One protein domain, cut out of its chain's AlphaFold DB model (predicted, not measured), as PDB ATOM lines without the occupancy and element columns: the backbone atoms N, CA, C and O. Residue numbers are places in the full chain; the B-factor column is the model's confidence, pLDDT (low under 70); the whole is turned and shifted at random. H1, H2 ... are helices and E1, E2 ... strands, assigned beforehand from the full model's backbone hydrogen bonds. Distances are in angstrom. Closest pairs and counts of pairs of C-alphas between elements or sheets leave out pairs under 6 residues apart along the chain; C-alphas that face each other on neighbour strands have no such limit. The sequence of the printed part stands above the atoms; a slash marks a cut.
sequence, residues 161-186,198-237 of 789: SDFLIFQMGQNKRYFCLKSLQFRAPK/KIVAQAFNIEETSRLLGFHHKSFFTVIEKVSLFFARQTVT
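AT A GLANCE: This is residues 161 to 186 and 198 to 237 of the 789 residues of the protein "XPG_I_2 domain-containing protein" of Acanthamoeba castellanii str. Neff (UniProt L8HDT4). A thin two-stranded ribbon, E2 and E3, forms one end of a rod, and the long helix H3 forms the other, with residues 224 to 237 sticking out. Between them lies a small loose middle of H1, E1 and H2. The 66 printed residues hold three named helices and three named strands, in the order H1 E1 E2 E3 H2 H3; the sheet, order E2 - E3, is antiparallel and the class is mixed, helices and strands. The whole is extended, with a radius of gyration of the C-alphas of 19.0 A and spans of 68 by 21 by 18 A.

IN THESE COORDINATES: E2 is residues 181 to 183, 6.0 A long, and E3 residues 198 to 200, 6.5 A, beginning at C-alpha 198 (-2.401, 7.887, -45.502). E1 is residues 173 to 176, 9.4 A. H1, residues 161 to 164, begins at C-alpha 161 (17.636, 4.101, -32.603). H2 is residues 206 to 212, 9.7 A. H3, residues 217 to 237, runs 30.9 A to C-alpha 237 (56.287, -10.258, -33.630).

HOW THE PARTS SIT: E2 and E3 are antiparallel at 157 degrees, with N 181 and O 200 2.8 A apart, within hydrogen-bond range. E1 pairs with no named strand, but its residues 174 to 175 pair antiparallel with residues 203 to 204. The closest C-alphas of E1 and H2, Arg 173 and Ile 206, are 7.3 A apart. H1 and H2 are close but not clearly touching; their closest C-alphas, Leu 164 and Ile 206, are 6.5 A apart. H2 and H3 are only just apart, 8.3 A at the closest. In H2 every O i to N i+4 pair is within hydrogen-bond range, in H3 16 of 17; H1 is too short for such a pair.

THE WHOLE: The C-alphas of Lys 186 and Thr 237, the two farthest apart, are 68.7 A apart. Residues 187 to 197 are not printed; C-alphas 186 and 198 are 9.5 A apart across this cut. No link printed whole is long. Mean pLDDT of the printed part is 72.7, and of H3 56.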
ATOM      1  N   SER A 161      16.968   5.065 -31.725       89.25
ATOM      2  CA  SER A 161      17.636   4.101 -32.603       89.25
ATOM      3  C   SER A 161      18.062   2.840 -31.860       89.25
ATOM      4  O   SER A 161      18.412   1.868 -32.522       89.25
ATOM      5  N   ASP A 162      17.998   2.827 -30.527       89.44
ATOM      6  CA  ASP A 162      18.342   1.661 -29.709       89.44
ATOM      7  C   ASP A 162      17.446   0.447 -30.035       89.44
ATOM      8  O   ASP A 162      17.861  -0.697 -29.890       89.44
ATOM      9  N   PHE A 163      16.270   0.643 -30.644       90.12
ATOM     10  CA  PHE A 163      15.482  -0.473 -31.190       90.12
ATOM     11  C   PHE A 163      16.207  -1.292 -32.265       90.12
ATOM     12  O   PHE A 163      15.844  -2.444 -32.494       90.12
ATOM     13  N   LEU A 164      17.231  -0.733 -32.917       87.50
ATOM     14  CA  LEU A 164      18.018  -1.432 -33.934       87.50
ATOM     15  C   LEU A 164      18.966  -2.485 -33.350       87.50
ATOM     16  O   LEU A 164      19.407  -3.359 -34.092       87.50
ATOM     17  N   ILE A 165      19.277  -2.413 -32.052       89.19
ATOM     18  CA  ILE A 165      20.120  -3.412 -31.381       89.19
ATOM     19  C   ILE A 165      19.301  -4.532 -30.727       89.19
ATOM     20  O   ILE A 165      19.867  -5.558 -30.351       89.19
ATOM     21  N   PHE A 166      17.979  -4.374 -30.607       90.56
ATOM     22  CA  PHE A 166      17.111  -5.410 -30.056       90.56
ATOM     23  C   PHE A 166      16.652  -6.395 -31.133       90.56
ATOM     24  O   PHE A 166      16.294  -6.026 -32.254       90.56
ATOM     25  N   GLN A 167      16.585  -7.675 -30.764       87.44
ATOM     26  CA  GLN A 167      15.972  -8.701 -31.600       87.44
ATOM     27  C   GLN A 167      14.447  -8.559 -31.551       87.44
ATOM     28  O   GLN A 167      13.786  -9.093 -30.667       87.44
ATOM     29  N   MET A 168      13.883  -7.837 -32.518       88.81
ATOM     30  CA  MET A 168      12.429  -7.680 -32.650       88.81
ATOM     31  C   MET A 168      11.756  -8.864 -33.362       88.81
ATOM     32  O   MET A 168      10.542  -8.863 -33.494       88.81
ATOM     33  N   GLY A 169      12.502  -9.876 -33.810       85.69
ATOM     34  CA  GLY A 169      11.977 -11.017 -34.566       85.69
ATOM     35  C   GLY A 169      11.917 -10.782 -36.081       85.69
ATOM     36  O   GLY A 169      12.065  -9.659 -36.572       85.69
ATOM     37  N   GLN A 170      11.720 -11.867 -36.833       83.44
ATOM     38  CA  GLN A 170      11.678 -11.827 -38.297       83.44
ATOM     39  C   GLN A 170      10.483 -11.009 -38.801       83.44
ATOM     40  O   GLN A 170       9.405 -11.000 -38.202       83.44
ATOM     41  N   ASN A 171      10.678 -10.323 -39.930       86.94
ATOM     42  CA  ASN A 171       9.675  -9.479 -40.589       86.94
ATOM     43  C   ASN A 171       9.156  -8.282 -39.768       86.94
ATOM     44  O   ASN A 171       8.186  -7.640 -40.181       86.94
ATOM     45  N   LYS A 172       9.788  -7.935 -38.639       92.00
ATOM     46  CA  LYS A 172       9.461  -6.714 -37.890       92.00
ATOM     47  C   LYS A 172      10.294  -5.541 -38.376       92.00
ATOM     48  O   LYS A 172      11.460  -5.687 -38.741       92.00
ATOM     49  N   ARG A 173       9.692  -4.352 -38.377       92.88
ATOM     50  CA  ARG A 173      10.352  -3.127 -38.843       92.88
ATOM     51  C   ARG A 173      10.440  -2.081 -37.743       92.88
ATOM     52  O   ARG A 173       9.495  -1.874 -36.991       92.88
ATOM     53  N   TYR A 174      11.553  -1.366 -37.692       94.19
ATOM     54  CA  TYR A 174      11.628  -0.127 -36.929       94.19
ATOM     55  C   TYR A 174      11.101   1.024 -37.791       94.19
ATOM     56  O   TYR A 174      11.658   1.336 -38.844       94.19
ATOM     57  N   PHE A 175      10.024   1.665 -37.354       93.50
ATOM     58  CA  PHE A 175       9.461   2.857 -37.972       93.50
ATOM     59  C   PHE A 175       9.969   4.092 -37.228       93.50
ATOM     60  O   PHE A 175       9.640   4.324 -36.064       93.50
ATOM     61  N   CYS A 176      10.760   4.918 -37.909       90.69
ATOM     62  CA  CYS A 176      11.308   6.122 -37.298       90.69
ATOM     63  C   CYS A 176      10.238   7.216 -37.207       90.69
ATOM     64  O   CYS A 176       9.768   7.733 -38.225       90.69
ATOM     65  N   LEU A 177       9.917   7.662 -35.994       88.50
ATOM     66  CA  LEU A 177       8.899   8.680 -35.732       88.50
ATOM     67  C   LEU A 177       9.193  10.012 -36.443       88.50
ATOM     68  O   LEU A 177       8.269  10.717 -36.831       88.50
ATOM     69  N   LYS A 178      10.470  10.358 -36.674       87.00
ATOM     70  CA  LYS A 178      10.844  11.577 -37.427       87.00
ATOM     71  C   LYS A 178      10.424  11.524 -38.897       87.00
ATOM     72  O   LYS A 178      10.247  12.569 -39.514       87.00
ATOM     73  N   SER A 179      10.304  10.323 -39.451       86.88
ATOM     74  CA  SER A 179       9.890  10.095 -40.836       86.88
ATOM     75  C   SER A 179       8.377   9.916 -40.984       86.88
ATOM     76  O   SER A 179       7.887   9.845 -42.110       86.88
ATOM     77  N   LEU A 180       7.645   9.849 -39.864       86.44
ATOM     78  CA  LEU A 180       6.207   9.628 -39.849       86.44
ATOM     79  C   LEU A 180       5.474  10.849 -40.419       86.44
ATOM     80  O   LEU A 180       5.548  11.956 -39.887       86.44
ATOM     81  N   GLN A 181       4.733  10.630 -41.497       84.69
ATOM     82  CA  GLN A 181       3.894  11.621 -42.151       84.69
ATOM     83  C   GLN A 181       2.456  11.114 -42.196       84.69
ATOM     84  O   GLN A 181       2.166  10.094 -42.822       84.69
ATOM     85  N   PHE A 182       1.549  11.878 -41.595       80.31
ATOM     86  CA  PHE A 182       0.110  11.726 -41.781       80.31
ATOM     87  C   PHE A 182      -0.309  12.587 -42.966       80.31
ATOM     88  O   PHE A 182      -0.320  13.817 -42.890       80.31
ATOM     89  N   ARG A 183      -0.617  11.959 -44.097       77.69
ATOM     90  CA  ARG A 183      -1.125  12.661 -45.272       77.69
ATOM     91  C   ARG A 183      -2.636  12.542 -45.272       77.69
ATOM     92  O   ARG A 183      -3.183  11.469 -45.511       77.69
ATOM     93  N   ALA A 184      -3.313  13.664 -45.050       69.75
ATOM     94  CA  ALA A 184      -4.709  13.754 -45.444       69.75
ATOM     95  C   ALA A 184      -4.802  13.386 -46.939       69.75
ATOM     96  O   ALA A 184      -3.927  13.798 -47.715       69.75
ATOM     97  N   PRO A 185      -5.798  12.589 -47.349       65.31
ATOM     98  CA  PRO A 185      -5.959  12.227 -48.746       65.31
ATOM     99  C   PRO A 185      -6.086  13.519 -49.564       65.31
ATOM    100  O   PRO A 185      -7.013  14.306 -49.372       65.31
ATOM    101  N   LYS A 186      -5.097  13.791 -50.424       61.03
ATOM    102  CA  LYS A 186      -5.119  14.952 -51.320       61.03
ATOM    103  C   LYS A 186      -6.112  14.644 -52.436       61.03
ATOM    104  O   LYS A 186      -5.756  13.962 -53.389       61.03
ATOM    105  N   LYS A 198      -3.551   8.714 -45.097       81.06
ATOM    106  CA  LYS A 198      -2.401   7.887 -45.502       81.06
ATOM    107  C   LYS A 198      -1.231   8.066 -44.526       81.06
ATOM    108  O   LYS A 198      -0.696   9.170 -44.416       81.06
ATOM    109  N   ILE A 199      -0.786   6.984 -43.890       81.25
ATOM    110  CA  ILE A 199       0.419   6.965 -43.048       81.25
ATOM    111  C   ILE A 199       1.631   6.582 -43.904       81.25
ATOM    112  O   ILE A 199       1.614   5.580 -44.614       81.25
ATOM    113  N   VAL A 200       2.687   7.393 -43.855       81.69
ATOM    114  CA  VAL A 200       3.977   7.107 -44.502       81.69
ATOM    115  C   VAL A 200       5.068   7.193 -43.445       81.69
ATOM    116  O   VAL A 200       5.170   8.210 -42.770       81.69
ATOM    117  N   ALA A 201       5.886   6.155 -43.309       82.94
ATOM    118  CA  ALA A 201       7.052   6.151 -42.433       82.94
ATOM    119  C   ALA A 201       8.208   5.422 -43.120       82.94
ATOM    120  O   ALA A 201       7.992   4.445 -43.839       82.94
ATOM    121  N   GLN A 202       9.431   5.892 -42.888       82.44
ATOM    122  CA  GLN A 202      10.634   5.152 -43.232       82.44
ATOM    123  C   GLN A 202      10.742   3.964 -42.282       82.44
ATOM    124  O   GLN A 202      10.789   4.127 -41.059       82.44
ATOM    125  N   ALA A 203      10.749   2.778 -42.874       83.50
ATOM    126  CA  ALA A 203      10.871   1.527 -42.165       83.50
ATOM    127  C   ALA A 203      12.293   0.994 -42.343       83.50
ATOM    128  O   ALA A 203      12.804   0.951 -43.461       83.50
ATOM    129  N   PHE A 204      12.915   0.593 -41.244       81.75
ATOM    130  CA  PHE A 204      14.202  -0.081 -41.232       81.75
ATOM    131  C   PHE A 204      13.965  -1.551 -40.910       81.75
ATOM    132  O   PHE A 204      13.405  -1.886 -39.865       81.75
ATOM    133  N   ASN A 205      14.361  -2.419 -41.836       79.38
ATOM    134  CA  ASN A 205      14.416  -3.853 -41.617       79.38
ATOM    135  C   ASN A 205      15.857  -4.194 -41.234       79.38
ATOM    136  O   ASN A 205      16.757  -4.052 -42.061       79.38
ATOM    137  N   ILE A 206      16.075  -4.573 -39.975       69.50
ATOM    138  CA  ILE A 206      17.416  -4.863 -39.453       69.50
ATOM    139  C   ILE A 206      18.034  -6.018 -40.233       69.50
ATOM    140  O   ILE A 206      19.169  -5.903 -40.663       69.50
ATOM    141  N   GLU A 207      17.275  -7.079 -40.500       70.50
ATOM    142  CA  GLU A 207      17.769  -8.264 -41.202       70.50
ATOM    143  C   GLU A 207      18.180  -7.938 -42.640       70.50
ATOM    144  O   GLU A 207      19.242  -8.342 -43.105       70.50
ATOM    145  N   GLU A 208      17.378  -7.131 -43.330       73.88
ATOM    146  CA  GLU A 208      17.682  -6.678 -44.686       73.88
ATOM    147  C   GLU A 208      18.840  -5.679 -44.711       73.88
ATOM    148  O   GLU A 208      19.677  -5.741 -45.602       73.88
ATOM    149  N   THR A 209      18.953  -4.821 -43.696       68.25
ATOM    150  CA  THR A 209      20.092  -3.905 -43.546       68.25
ATOM    151  C   THR A 209      21.374  -4.681 -43.254       68.25
ATOM    152  O   THR A 209      22.388  -4.443 -43.896       68.25
ATOM    153  N   SER A 210      21.336  -5.660 -42.349       67.44
ATOM    154  CA  SER A 210      22.453  -6.563 -42.064       67.44
ATOM    155  C   SER A 210      22.848  -7.367 -43.301       67.44
ATOM    156  O   SER A 210      24.037  -7.494 -43.586       67.44
ATOM    157  N   ARG A 211      21.869  -7.842 -44.081       73.38
ATOM    158  CA  ARG A 211      22.100  -8.533 -45.356       73.38
ATOM    159  C   ARG A 211      22.757  -7.617 -46.391       73.38
ATOM    160  O   ARG A 211      23.727  -8.027 -47.013       73.38
ATOM    161  N   LEU A 212      22.259  -6.389 -46.551       66.94
ATOM    162  CA  LEU A 212      22.800  -5.392 -47.484       66.94
ATOM    163  C   LEU A 212      24.209  -4.931 -47.097       66.94
ATOM    164  O   LEU A 212      25.039  -4.713 -47.970       66.94
ATOM    165  N   LEU A 213      24.491  -4.810 -45.799       69.94
ATOM    166  CA  LEU A 213      25.803  -4.418 -45.281       69.94
ATOM    167  C   LEU A 213      26.797  -5.591 -45.197       69.94
ATOM    168  O   LEU A 213      27.915  -5.405 -44.725       69.94
ATOM    169  N   GLY A 214      26.412  -6.804 -45.610       62.44
ATOM    170  CA  GLY A 214      27.276  -7.987 -45.539       62.44
ATOM    171  C   GLY A 214      27.570  -8.472 -44.110       62.44
ATOM    172  O   GLY A 214      28.416  -9.349 -43.910       62.44
ATOM    173  N   PHE A 215      26.850  -7.953 -43.108       62.09
ATOM    174  CA  PHE A 215      26.864  -8.458 -41.738       62.09
ATOM    175  C   PHE A 215      26.036  -9.742 -41.668       62.09
ATOM    176  O   PHE A 215      24.960  -9.791 -41.072       62.09
ATOM    177  N   HIS A 216      26.535 -10.823 -42.266       58.91
ATOM    178  CA  HIS A 216      26.082 -12.135 -41.833       58.91
ATOM    179  C   HIS A 216      26.487 -12.297 -40.365       58.91
ATOM    180  O   HIS A 216      27.591 -11.924 -39.972       58.91
ATOM    181  N   HIS A 217      25.604 -12.862 -39.544       53.47
ATOM    182  CA  HIS A 217      25.851 -13.074 -38.114       53.47
ATOM    183  C   HIS A 217      27.167 -13.840 -37.852       53.47
ATOM    184  O   HIS A 217      27.782 -13.674 -36.805       53.47
ATOM    185  N   LYS A 218      27.635 -14.625 -38.835       53.25
ATOM    186  CA  LYS A 218      28.953 -15.277 -38.845       53.25
ATOM    187  C   LYS A 218      30.108 -14.287 -39.065       53.25
ATOM    188  O   LYS A 218      31.082 -14.340 -38.329       53.25
ATOM    189  N   SER A 219      29.977 -13.335 -39.993       52.88
ATOM    190  CA  SER A 219      31.020 -12.363 -40.353       52.88
ATOM    191  C   SER A 219      31.445 -11.467 -39.193       52.88
ATOM    192  O   SER A 219      32.620 -11.147 -39.087       52.88
ATOM    193  N   PHE A 220      30.520 -11.049 -38.322       46.19
ATOM    194  CA  PHE A 220      30.855 -10.171 -37.192       46.19
ATOM    195  C   PHE A 220      31.760 -10.876 -36.172       46.19
ATOM    196  O   PHE A 220      32.777 -10.317 -35.762       46.19
ATOM    197  N   PHE A 221      31.451 -12.134 -35.841       50.16
ATOM    198  CA  PHE A 221      32.325 -12.959 -35.008       50.16
ATOM    199  C   PHE A 221      33.643 -13.279 -35.716       50.16
ATOM    200  O   PHE A 221      34.684 -13.163 -35.085       50.16
ATOM    201  N   THR A 222      33.633 -13.536 -37.028       53.91
ATOM    202  CA  THR A 222      34.866 -13.709 -37.815       53.91
ATOM    203  C   THR A 222      35.724 -12.438 -37.858       53.91
ATOM    204  O   THR A 222      36.946 -12.523 -37.912       53.91
ATOM    205  N   VAL A 223      35.127 -11.242 -37.833       49.66
ATOM    206  CA  VAL A 223      35.869  -9.972 -37.763       49.66
ATOM    207  C   VAL A 223      36.479  -9.786 -36.377       49.66
ATOM    208  O   VAL A 223      37.655  -9.449 -36.298       49.66
ATOM    209  N   ILE A 224      35.737 -10.055 -35.298       55.38
ATOM    210  CA  ILE A 224      36.291 -10.029 -33.934       55.38
ATOM    211  C   ILE A 224      37.424 -11.052 -33.799       55.38
ATOM    212  O   ILE A 224      38.497 -10.714 -33.315       55.38
ATOM    213  N   GLU A 225      37.228 -12.269 -34.296       59.12
ATOM    214  CA  GLU A 225      38.225 -13.339 -34.311       59.12
ATOM    215  C   GLU A 225      39.478 -12.943 -35.105       59.12
ATOM    216  O   GLU A 225      40.593 -13.075 -34.606       59.12
ATOM    217  N   LYS A 226      39.321 -12.361 -36.302       60.91
ATOM    218  CA  LYS A 226      40.445 -11.875 -37.120       60.91
ATOM    219  C   LYS A 226      41.171 -10.686 -36.496       60.91
ATOM    220  O   LYS A 226      42.388 -10.591 -36.639       60.91
ATOM    221  N   VAL A 227      40.461  -9.792 -35.811       58.41
ATOM    222  CA  VAL A 227      41.063  -8.665 -35.081       58.41
ATOM    223  C   VAL A 227      41.834  -9.177 -33.864       58.41
ATOM    224  O   VAL A 227      42.978  -8.774 -33.661       58.41
ATOM    225  N   SER A 228      41.278 -10.127 -33.111       63.31
ATOM    226  CA  SER A 228      41.973 -10.798 -32.008       63.31
ATOM    227  C   SER A 228      43.217 -11.554 -32.495       63.31
ATOM    228  O   SER A 228      44.284 -11.414 -31.901       63.31
ATOM    229  N   LEU A 229      43.129 -12.268 -33.624       62.38
ATOM    230  CA  LEU A 229      44.272 -12.925 -34.278       62.38
ATOM    231  C   LEU A 229      45.323 -11.925 -34.778       62.38
ATOM    232  O   LEU A 229      46.519 -12.196 -34.694       62.38
ATOM    233  N   PHE A 230      44.908 -10.763 -35.283       65.81
ATOM    234  CA  PHE A 230      45.823  -9.699 -35.699       65.81
ATOM    235  C   PHE A 230      46.614  -9.141 -34.509       65.81
ATOM    236  O   PHE A 230      47.835  -9.010 -34.596       65.81
ATOM    237  N   PHE A 231      45.948  -8.879 -33.380       55.53
ATOM    238  CA  PHE A 231      46.619  -8.428 -32.160       55.53
ATOM    239  C   PHE A 231      47.518  -9.511 -31.550       55.53
ATOM    240  O   PHE A 231      48.623  -9.188 -31.121       55.53
ATOM    241  N   ALA A 232      47.112 -10.784 -31.594       59.72
ATOM    242  CA  ALA A 232      47.948 -11.908 -31.169       59.72
ATOM    243  C   ALA A 232      49.207 -12.080 -32.042       59.72
ATOM    244  O   ALA A 232      50.283 -12.399 -31.543       59.72
ATOM    245  N   ARG A 233      49.116 -11.821 -33.355       59.03
ATOM    246  CA  ARG A 233      50.285 -11.829 -34.251       59.03
ATOM    247  C   ARG A 233      51.242 -10.673 -33.966       59.03
ATOM    248  O   ARG A 233      52.449 -10.889 -33.967       59.03
ATOM    249  N   GLN A 234      50.713  -9.480 -33.686       57.41
ATOM    250  CA  GLN A 234      51.511  -8.298 -33.336       57.41
ATOM    251  C   GLN A 234      52.326  -8.516 -32.048       57.41
ATOM    252  O   GLN A 234      53.503  -8.155 -31.998       57.41
ATOM    253  N   THR A 235      51.744  -9.161 -31.031       54.19
ATOM    254  CA  THR A 235      52.456  -9.498 -29.786       54.19
ATOM    255  C   THR A 235      53.530 -10.567 -29.986       54.19
ATOM    256  O   THR A 235      54.612 -10.439 -29.417       54.19
ATOM    257  N   VAL A 236      53.302 -11.565 -30.850       57.41
ATOM    258  CA  VAL A 236      54.338 -12.552 -31.206       57.41
ATOM    259  C   VAL A 236      55.498 -11.892 -31.960       57.41
ATOM    260  O   VAL A 236      56.657 -12.151 -31.637       57.41
ATOM    261  N   THR A 237      55.226 -10.981 -32.902       53.69
ATOM    262  CA  THR A 237      56.287 -10.258 -33.630       53.69
ATOM    263  C   THR A 237      57.080  -9.294 -32.749       53.69
ATOM    264  O   THR A 237      58.272  -9.133 -32.972       53.69
TER     265      THR A 237